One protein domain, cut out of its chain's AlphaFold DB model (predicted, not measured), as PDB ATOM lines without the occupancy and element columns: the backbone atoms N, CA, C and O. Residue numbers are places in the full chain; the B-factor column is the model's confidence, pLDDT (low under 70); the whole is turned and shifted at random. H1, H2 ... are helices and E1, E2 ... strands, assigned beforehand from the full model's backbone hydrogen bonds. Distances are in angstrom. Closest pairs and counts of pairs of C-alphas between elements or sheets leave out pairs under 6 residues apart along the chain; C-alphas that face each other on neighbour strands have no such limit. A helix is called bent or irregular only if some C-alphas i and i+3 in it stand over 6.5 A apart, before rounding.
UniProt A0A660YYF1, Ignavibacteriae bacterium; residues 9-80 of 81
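What this domain is: This is residues 9 to 80 of the 81 residues of a protein of Ignavibacteriae bacterium (UniProt A0A660YYF1). What does this domain look like? A small parallel sheet of E1, E2 and E3 has the long helix H1 running along one side of it and the short H2 packed on H1; from this compact body H3 leads away, and residues 65 to 80 stick out as a long arm. What is it made of? The 72 printed residues hold three named helices and three named strands in the order E1 H1 E2 H2 E3 H3; the sheet order is E1 E2 E3, all parallel, and the class is mixed, helices and strands. How spread out is it? It is only just loose, close to extended, with a radius of gyration of the C-alphas of 16.4 A and spans of 56 by 18 by 17 A.

How they stand to each other: How do the strands pair? E1, residues 9 to 12, and E2, residues 37 to 42, are parallel at 10 degrees, with N 9 and O 37 at 2.8 A. E2 and E3, residues 52 to 56, are parallel at 5 degrees, with N 54 and O 40 at 2.8 A. Where do the first two helices sit? H1, residues 16 to 32, is on the sheet at a height of 9.7 A, over E1 and E2, and runs along the strands, at 0 degrees to E1 on the local plane. H2, residues 44 to 48, only grazes the sheet and touches residues 19 to 26 of H1, the closest C-alphas being those of Ala 23 and Met 46, 4.4 A apart. E1, H1, E2 and E2, H2, E3 are strand-helix-strand units, two parallel neighbour strands with a helix between, each with a right-handed crossover. And the last helix? H3, residues 57 to 78, only grazes the sheet with residues 57 to 60, is apart from H2, and is close to but not clearly touching H1, the closest C-alphas being those of Val 16 and Ile 57, 7.1 A apart. Every O i to N i+4 pair is within hydrogen-bond range in H1 and H2, and 14 of 18 are in H3.

Where its parts are: Where does the printed part begin and end? E1 begins at C-alpha 9, (255.706, 382.883, 170.560), and H3 ends at C-alpha 78, (227.662, 378.565, 139.554). How long are the longer elements? H1 measures 25.0 A, E2 14.0 A and H3 30.0 A from first to last C-alpha. Is H3 even? It is irregular, with C-alphas 70 and 73 at 7.3 A, and has a kink of 49 degrees near residue 72.

The domain as a whole: How large is it? The two C-alphas farthest apart, those of Ala 35 and Arg 80, are 56.9 A apart; without residues 65 to 80, which stand free, the body spans 35 by 18 by 15 A. Are there cuts or long links? The printed part has no cut, and the five links between named elements are tight. Where is confidence low? The mean pLDDT of the printed part is 89.3; residues 61 to 63 and residue 80 are under 70.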
ATOM      1  N   ILE A   9     256.095 382.588 171.939       94.25
ATOM      2  CA  ILE A   9     255.706 382.883 170.560       94.25
ATOM      3  C   ILE A   9     254.562 381.950 170.162       94.25
ATOM      4  O   ILE A   9     254.698 380.726 170.211       94.25
ATOM      5  N   LEU A  10     253.436 382.546 169.762       95.00
ATOM      6  CA  LEU A  10     252.320 381.831 169.151       95.00
ATOM      7  C   LEU A  10     252.607 381.636 167.659       95.00
ATOM      8  O   LEU A  10     252.843 382.614 166.952       95.00
ATOM      9  N   VAL A  11     252.542 380.395 167.178       95.00
ATOM     10  CA  VAL A  11     252.685 380.061 165.754       95.00
ATOM     11  C   VAL A  11     251.485 379.234 165.298       95.00
ATOM     12  O   VAL A  11     251.052 378.314 165.991       95.00
ATOM     13  N   ILE A  12     250.917 379.583 164.142       94.81
ATOM     14  CA  ILE A  12     249.724 378.939 163.582       94.81
ATOM     15  C   ILE A  12     250.015 378.547 162.133       94.81
ATOM     16  O   ILE A  12     250.112 379.409 161.263       94.81
ATOM     17  N   ALA A  13     250.124 377.245 161.875       93.50
ATOM     18  CA  ALA A  13     250.126 376.665 160.537       93.50
ATOM     19  C   ALA A  13     248.732 376.111 160.215       93.50
ATOM     20  O   ALA A  13     248.172 375.364 161.012       93.50
ATOM     21  N   GLY A  14     248.171 376.470 159.056       87.25
ATOM     22  CA  GLY A  14     246.862 375.976 158.598       87.25
ATOM     23  C   GLY A  14     246.924 374.689 157.769       87.25
ATOM     24  O   GLY A  14     245.917 374.008 157.601       87.25
ATOM     25  N   GLU A  15     248.104 374.349 157.259       89.44
ATOM     26  CA  GLU A  15     248.319 373.276 156.288       89.44
ATOM     27  C   GLU A  15     249.730 372.681 156.415       89.44
ATOM     28  O   GLU A  15     250.593 373.227 157.107       89.44
ATOM     29  N   VAL A  16     249.973 371.556 155.736       90.75
ATOM     30  CA  VAL A  16     251.242 370.800 155.795       90.75
ATOM     31  C   VAL A  16     252.438 371.625 155.296       90.75
ATOM     32  O   VAL A  16     253.526 371.557 155.864       90.75
ATOM     33  N   SER A  17     252.251 372.442 154.258       92.62
ATOM     34  CA  SER A  17     253.247 373.420 153.781       92.62
ATOM     35  C   SER A  17     253.602 374.439 154.869       92.62
ATOM     36  O   SER A  17     254.777 374.756 155.060       92.62
ATOM     37  N   GLY A  18     252.602 374.909 155.617       93.81
ATOM     38  CA  GLY A  18     252.785 375.793 156.765       93.81
ATOM     39  C   GLY A  18     253.573 375.137 157.900       93.81
ATOM     40  O   GLY A  18     254.429 375.789 158.489       93.81
ATOM     41  N   ASP A  19     253.349 373.848 158.169       96.00
ATOM     42  CA  ASP A  19     254.110 373.078 159.166       96.00
ATOM     43  C   ASP A  19     255.596 372.956 158.791       96.00
ATOM     44  O   ASP A  19     256.477 373.161 159.626       96.00
ATOM     45  N   LEU A  20     255.897 372.715 157.510       96.94
ATOM     46  CA  LEU A  20     257.274 372.681 157.006       96.94
ATOM     47  C   LEU A  20     258.000 374.018 157.220       96.94
ATOM     48  O   LEU A  20     259.122 374.039 157.730       96.94
ATOM     49  N   ILE A  21     257.366 375.128 156.833       97.38
ATOM     50  CA  ILE A  21     257.954 376.469 156.965       97.38
ATOM     51  C   ILE A  21     258.066 376.854 158.445       97.38
ATOM     52  O   ILE A  21     259.109 377.343 158.880       97.38
ATOM     53  N   GLY A  22     257.018 376.590 159.227       97.19
ATOM     54  CA  GLY A  22     256.965 376.879 160.656       97.19
ATOM     55  C   GLY A  22     258.047 376.151 161.446       97.19
ATOM     56  O   GLY A  22     258.681 376.756 162.307       97.19
ATOM     57  N   ALA A  23     258.323 374.887 161.118       98.00
ATOM     58  CA  ALA A  23     259.404 374.126 161.737       98.00
ATOM     59  C   ALA A  23     260.778 374.761 161.462       98.00
ATOM     60  O   ALA A  23     261.556 374.983 162.389       98.00
ATOM     61  N   SER A  24     261.048 375.138 160.208       98.06
ATOM     62  CA  SER A  24     262.297 375.823 159.844       98.06
ATOM     63  C   SER A  24     262.457 377.153 160.593       98.06
ATOM     64  O   SER A  24     263.522 377.443 161.138       98.06
ATOM     65  N   LEU A  25     261.375 377.932 160.706       97.62
ATOM     66  CA  LEU A  25     261.361 379.179 161.472       97.62
ATOM     67  C   LEU A  25     261.698 378.946 162.952       97.62
ATOM     68  O   LEU A  25     262.562 379.632 163.498       97.62
ATOM     69  N   ILE A  26     261.042 377.979 163.603       97.38
ATOM     70  CA  ILE A  26     261.292 377.643 165.014       97.38
ATOM     71  C   ILE A  26     262.753 377.247 165.214       97.38
ATOM     72  O   ILE A  26     263.406 377.737 166.137       97.38
ATOM     73  N   LYS A  27     263.273 376.396 164.329       97.88
ATOM     74  CA  LYS A  27     264.654 375.924 164.372       97.88
ATOM     75  C   LYS A  27     265.654 377.075 164.340       97.88
ATOM     76  O   LYS A  27     266.551 377.123 165.181       97.88
ATOM     77  N   GLU A  28     265.514 378.012 163.404       97.88
ATOM     78  CA  GLU A  28     266.441 379.147 163.288       97.88
ATOM     79  C   GLU A  28     266.281 380.153 164.439       97.88
ATOM     80  O   GLU A  28     267.274 380.669 164.960       97.88
ATOM     81  N   LEU A  29     265.055 380.383 164.920       95.75
ATOM     82  CA  LEU A  29     264.820 381.250 166.077       95.75
ATOM     83  C   LEU A  29     265.442 380.679 167.358       95.75
ATOM     84  O   LEU A  29     266.058 381.426 168.117       95.75
ATOM     85  N   LYS A  30     265.368 379.360 167.567       94.75
ATOM     86  CA  LYS A  30     266.009 378.689 168.711       94.75
ATOM     87  C   LYS A  30     267.529 378.808 168.711       94.75
ATOM     88  O   LYS A  30     268.123 378.836 169.784       94.75
ATOM     89  N   LYS A  31     268.169 378.898 167.539       96.12
ATOM     90  CA  LYS A  31     269.618 379.170 167.454       96.12
ATOM     91  C   LYS A  31     269.968 380.580 167.922       96.12
ATOM     92  O   LYS A  31     271.067 380.791 168.421       96.12
ATOM     93  N   THR A  32     269.053 381.530 167.739       94.44
ATOM     94  CA  THR A  32     269.258 382.937 168.107       94.44
ATOM     95  C   THR A  32     268.972 383.169 169.589       94.44
ATOM     96  O   THR A  32     269.723 383.866 170.263       94.44
ATOM     97  N   ASP A  33     267.898 382.570 170.106       93.56
ATOM     98  CA  ASP A  33     267.517 382.645 171.515       93.56
ATOM     99  C   ASP A  33     266.918 381.292 171.965       93.56
ATOM    100  O   ASP A  33     265.742 381.006 171.714       93.56
ATOM    101  N   PRO A  34     267.711 380.438 172.641       92.06
ATOM    102  CA  PRO A  34     267.248 379.141 173.136       92.06
ATOM    103  C   PRO A  34     266.184 379.224 174.238       92.06
ATOM    104  O   PRO A  34     265.577 378.206 174.573       92.06
ATOM    105  N   ALA A  35     265.958 380.402 174.836       91.94
ATOM    106  CA  ALA A  35     264.937 380.589 175.863       91.94
ATOM    107  C   ALA A  35     263.531 380.806 175.276       91.94
ATOM    108  O   ALA A  35     262.556 380.830 176.036       91.94
ATOM    109  N   LEU A  36     263.415 380.952 173.948       93.62
ATOM    110  CA  LEU A  36     262.134 381.071 173.260       93.62
ATOM    111  C   LEU A  36     261.301 379.800 173.416       93.62
ATOM    112  O   LEU A  36     261.751 378.682 173.162       93.62
ATOM    113  N   MET A  37     260.039 380.003 173.778       94.50
ATOM    114  CA  MET A  37     259.044 378.943 173.872       94.50
ATOM    115  C   MET A  37     258.014 379.131 172.768       94.50
ATOM    116  O   MET A  37     257.518 380.236 172.555       94.50
ATOM    117  N   PHE A  38     257.666 378.045 172.088       95.62
ATOM    118  CA  PHE A  38     256.735 378.064 170.964       95.62
ATOM    119  C   PHE A  38     255.491 377.267 171.312       95.62
ATOM    120  O   PHE A  38     255.586 376.188 171.905       95.62
ATOM    121  N   TYR A  39     254.331 377.775 170.917       95.69
ATOM    122  CA  TYR A  39     253.058 377.086 171.080       95.69
ATOM    123  C   TYR A  39     252.074 377.485 169.979       95.69
ATOM    124  O   TYR A  39     252.255 378.518 169.338       95.69
ATOM    125  N   GLY A  40     251.021 376.695 169.774       94.19
ATOM    126  CA  GLY A  40     249.931 377.054 168.864       94.19
ATOM    127  C   GLY A  40     249.428 375.882 168.038       94.19
ATOM    128  O   GLY A  40     249.169 374.810 168.584       94.19
ATOM    129  N   ILE A  41     249.250 376.097 166.737       94.81
ATOM    130  CA  ILE A  41     248.733 375.089 165.809       94.81
ATOM    131  C   ILE A  41     249.833 374.722 164.822       94.81
ATOM    132  O   ILE A  41     250.402 375.598 164.174       94.81
ATOM    133  N   GLY A  42     250.141 373.435 164.722       95.00
ATOM    134  CA  GLY A  42     251.226 372.921 163.893       95.00
ATOM    135  C   GLY A  42     251.009 371.460 163.534       95.00
ATOM    136  O   GLY A  42     250.044 370.835 163.983       95.00
ATOM    137  N   GLY A  43     251.876 370.937 162.679       95.00
ATOM    138  CA  GLY A  43     251.926 369.522 162.343       95.00
ATOM    139  C   GLY A  43     253.095 368.818 163.028       95.00
ATOM    140  O   GLY A  43     253.683 369.317 163.995       95.00
ATOM    141  N   ASP A  44     253.437 367.648 162.499       96.44
ATOM    142  CA  ASP A  44     254.492 366.790 163.034       96.44
ATOM    143  C   ASP A  44     255.874 367.460 163.018       96.44
ATOM    144  O   ASP A  44     256.700 367.190 163.893       96.44
ATOM    145  N   LYS A  45     256.155 368.355 162.060       97.31
ATOM    146  CA  LYS A  45     257.476 368.993 161.953       97.31
ATOM    147  C   LYS A  45     257.667 370.054 163.025       97.31
ATOM    148  O   LYS A  45     258.710 370.084 163.669       97.31
ATOM    149  N   MET A  46     256.665 370.897 163.262       96.94
ATOM    150  CA  MET A  46     256.720 371.882 164.344       96.94
ATOM    151  C   MET A  46     256.733 371.203 165.723       96.94
ATOM    152  O   MET A  46     257.429 371.673 166.625       96.94
ATOM    153  N   LEU A  47     256.025 370.074 165.876       96.31
ATOM    154  CA  LEU A  47     256.128 369.203 167.057       96.31
ATOM    155  C   LEU A  47     257.556 368.687 167.265       96.31
ATOM    156  O   LEU A  47     258.073 368.767 168.379       96.31
ATOM    157  N   ALA A  48     258.201 368.187 166.208       97.31
ATOM    158  CA  ALA A  48     259.572 367.674 166.267       97.31
ATOM    159  C   ALA A  48     260.591 368.755 166.662       97.31
ATOM    160  O   ALA A  48     261.557 368.469 167.365       97.31
ATOM    161  N   GLU A  49     260.338 370.012 166.292       97.25
ATOM    162  CA  GLU A  49     261.126 371.165 166.738       97.25
ATOM    163  C   GLU A  49     260.794 371.594 168.177       97.25
ATOM    164  O   GLU A  49     261.300 372.605 168.656       97.25
ATOM    165  N   GLY A  50     259.963 370.848 168.911       94.25
ATOM    166  CA  GLY A  50     259.639 371.086 170.317       94.25
ATOM    167  C   GLY A  50     258.637 372.217 170.548       94.25
ATOM    168  O   GLY A  50     258.683 372.851 171.604       94.25
ATOM    169  N   MET A  51     257.769 372.514 169.573       95.75
ATOM    170  CA  MET A  51     256.616 373.393 169.784       95.75
ATOM    171  C   MET A  51     255.527 372.679 170.589       95.75
ATOM    172  O   MET A  51     255.169 371.540 170.296       95.75
ATOM    173  N   GLY A  52     254.925 373.378 171.553       94.38
ATOM    174  CA  GLY A  52     253.696 372.926 172.203       94.38
ATOM    175  C   GLY A  52     252.493 373.048 171.264       94.38
ATOM    176  O   GLY A  52     251.902 374.123 171.150       94.38
ATOM    177  N   VAL A  53     252.125 371.964 170.584       90.69
ATOM    178  CA  VAL A  53     250.990 371.954 169.651       90.69
ATOM    179  C   VAL A  53     249.680 371.709 170.395       90.69
ATOM    180  O   VAL A  53     249.426 370.614 170.887       90.69
ATOM    181  N   SER A  54     248.839 372.744 170.458       88.38
ATOM    182  CA  SER A  54     247.504 372.696 171.067       88.38
ATOM    183  C   SER A  54     246.472 372.034 170.150       88.38
ATOM    184  O   SER A  54     245.569 371.360 170.633       88.38
ATOM    185  N   TYR A  55     246.607 372.216 168.832       88.19
ATOM    186  CA  TYR A  55     245.765 371.578 167.816       88.19
ATOM    187  C   TYR A  55     246.630 371.126 166.647       88.19
ATOM    188  O   TYR A  55     247.529 371.855 166.241       88.19
ATOM    189  N   HIS A  56     246.360 369.943 166.099       91.38
ATOM    190  CA  HIS A  56     247.097 369.436 164.943       91.38
ATOM    191  C   HIS A  56     246.469 369.929 163.632       91.38
ATOM    192  O   HIS A  56     245.241 369.960 163.523       91.38
ATOM    193  N   ILE A  57     247.276 370.226 162.608       89.81
ATOM    194  CA  ILE A  57     246.788 370.651 161.273       89.81
ATOM    195  C   ILE A  57     245.749 369.693 160.662       89.81
ATOM    196  O   ILE A  57     244.808 370.128 160.004       89.81
ATOM    197  N   ASN A  58     245.841 368.392 160.951       84.44
ATOM    198  CA  ASN A  58     244.864 367.390 160.491       84.44
ATOM    199  C   ASN A  58     243.444 367.656 161.020       84.44
ATOM    200  O   ASN A  58     242.469 367.271 160.380       84.44
ATOM    201  N   GLN A  59     243.309 368.327 162.168       77.06
ATOM    202  CA  GLN A  59     242.010 368.719 162.719       77.06
ATOM    203  C   GLN A  59     241.429 369.939 161.986       77.06
ATOM    204  O   GLN A  59     240.211 370.087 161.920       77.06
ATOM    205  N   MET A  60     242.273 370.780 161.370       72.12
ATOM    206  CA  MET A  60     241.815 371.893 160.530       72.12
ATOM    207  C   MET A  60     241.302 371.442 159.161       72.12
ATOM    208  O   MET A  60     240.381 372.061 158.633       72.12
ATOM    209  N   ALA A  61     241.820 370.340 158.607       67.38
ATOM    210  CA  ALA A  61     241.326 369.790 157.341       67.38
ATOM    211  C   ALA A  61     239.810 369.495 157.380       67.38
ATOM    212  O   ALA A  61     239.111 369.679 156.383       67.38
ATOM    213  N   PHE A  62     239.282 369.111 158.549       63.41
ATOM    214  CA  PHE A  62     237.847 368.912 158.753       63.41
ATOM    215  C   PHE A  62     237.045 370.219 158.643       63.41
ATOM    216  O   PHE A  62     235.966 370.215 158.056       63.41
ATOM    217  N   LEU A  63     237.570 371.346 159.140       67.44
ATOM    218  CA  LEU A  63     236.899 372.648 159.041       67.44
ATOM    219  C   LEU A  63     236.774 373.103 157.581       67.44
ATOM    220  O   LEU A  63     235.671 373.429 157.142       67.44
ATOM    221  N   GLY A  64     237.863 373.017 156.808       70.62
ATOM    222  CA  GLY A  64     237.851 373.365 155.383       70.62
ATOM    223  C   GLY A  64     236.918 372.469 154.565       70.62
ATOM    224  O   GLY A  64     236.141 372.953 153.744       70.62
ATOM    225  N   PHE A  65     236.912 371.160 154.830       71.50
ATOM    226  CA  PHE A  65     235.989 370.230 154.173       71.50
ATOM    227  C   PHE A  65     234.517 370.519 154.516       71.50
ATOM    228  O   PHE A  65     233.662 370.507 153.627       71.50
ATOM    229  N   VAL A  66     234.207 370.836 155.778       76.81
ATOM    230  CA  VAL A  66     232.856 371.238 156.206       76.81
ATOM    231  C   VAL A  66     232.419 372.536 155.521       76.81
ATOM    232  O   VAL A  66     231.268 372.637 155.093       76.81
ATOM    233  N   GLU A  67     233.307 373.517 155.374       78.94
ATOM    234  CA  GLU A  67     233.020 374.752 154.635       78.94
ATOM    235  C   GLU A  67     232.757 374.495 153.151       78.94
ATOM    236  O   GLU A  67     231.766 374.998 152.614       78.94
ATOM    237  N   VAL A  68     233.549 373.636 152.503       81.44
ATOM    238  CA  VAL A  68     233.269 373.213 151.123       81.44
ATOM    239  C   VAL A  68     231.894 372.554 151.034       81.44
ATOM    240  O   VAL A  68     231.111 372.927 150.160       81.44
ATOM    241  N   ILE A  69     231.542 371.644 151.953       82.94
ATOM    242  CA  ILE A  69     230.215 371.006 151.970       82.94
ATOM    243  C   ILE A  69     229.094 372.042 152.096       82.94
ATOM    244  O   ILE A  69     228.113 371.971 151.353       82.94
ATOM    245  N   LYS A  70     229.239 373.027 152.991       84.94
ATOM    246  CA  LYS A  70     228.261 374.118 153.148       84.94
ATOM    247  C   LYS A  70     228.084 374.925 151.859       84.94
ATOM    248  O   LYS A  70     226.970 375.356 151.561       84.94
ATOM    249  N   HIS A  71     229.148 375.100 151.077       84.25
ATOM    250  CA  HIS A  71     229.128 375.872 149.833       84.25
ATOM    251  C   HIS A  71     228.896 375.038 148.560       84.25
ATOM    252  O   HIS A  71     228.680 375.615 147.491       84.25
ATOM    253  N   LEU A  72     228.821 373.704 148.639       86.69
ATOM    254  CA  LEU A  72     228.494 372.826 147.504       86.69
ATOM    255  C   LEU A  72     227.223 373.239 146.729       86.69
ATOM    256  O   LEU A  72     227.262 373.210 145.496       86.69
ATOM    257  N   PRO A  73     226.100 373.638 147.368       85.75
ATOM    258  CA  PRO A  73     224.904 374.067 146.636       85.75
ATOM    259  C   PRO A  73     225.149 375.321 145.786       85.75
ATOM    260  O   PRO A  73     224.601 375.448 144.691       85.75
ATOM    261  N   PHE A  74     225.988 376.234 146.282       85.69
ATOM    262  CA  PHE A  74     226.380 377.451 145.577       85.69
ATOM    263  C   PHE A  74     227.290 377.131 144.386       85.69
ATOM    264  O   PHE A  74     227.016 377.581 143.275       85.69
ATOM    265  N   ILE A  75     228.297 376.273 144.581       85.00
ATOM    266  CA  ILE A  75     229.198 375.814 143.509       85.00
ATOM    267  C   ILE A  75     228.402 375.120 142.391       85.00
ATOM    268  O   ILE A  75     228.588 375.426 141.215       85.00
ATOM    269  N   LYS A  76     227.437 374.256 142.742       83.94
ATOM    270  CA  LYS A  76     226.546 373.601 141.765       83.94
ATOM    271  C   LYS A  76     225.681 374.586 140.974       83.94
ATOM    272  O   LYS A  76     225.383 374.326 139.810       83.94
ATOM    273  N   LYS A  77     225.251 375.698 141.583       83.81
ATOM    274  CA  LYS A  77     224.531 376.772 140.874       83.81
ATOM    275  C   LYS A  77     225.453 377.549 139.935       83.81
ATOM    276  O   LYS A  77     225.028 377.868 138.831       83.81
ATOM    277  N   ALA A  78     226.685 377.832 140.355       78.94
ATOM    278  CA  ALA A  78     227.662 378.565 139.554       78.94
ATOM    279  C   ALA A  78     228.112 377.787 138.303       78.94
ATOM    280  O   ALA A  78     228.266 378.391 137.252       78.94
ATOM    281  N   GLN A  79     228.244 376.458 138.390       72.50
ATOM    282  CA  GLN A  79     228.621 375.590 137.259       72.50
ATOM    283  C   GLN A  79     227.522 375.390 136.199       72.50
ATOM    284  O   GLN A  79     227.788 374.818 135.149       72.50
ATOM    285  N   ARG A  80     226.272 375.784 136.482       69.81
ATOM    286  CA  ARG A  80     225.123 375.623 135.568       69.81
ATOM    287  C   ARG A  80     224.813 376.879 134.739       69.81
ATOM    288  O   ARG A  80     223.770 376.918 134.089       69.81
TER     289      ARG A  80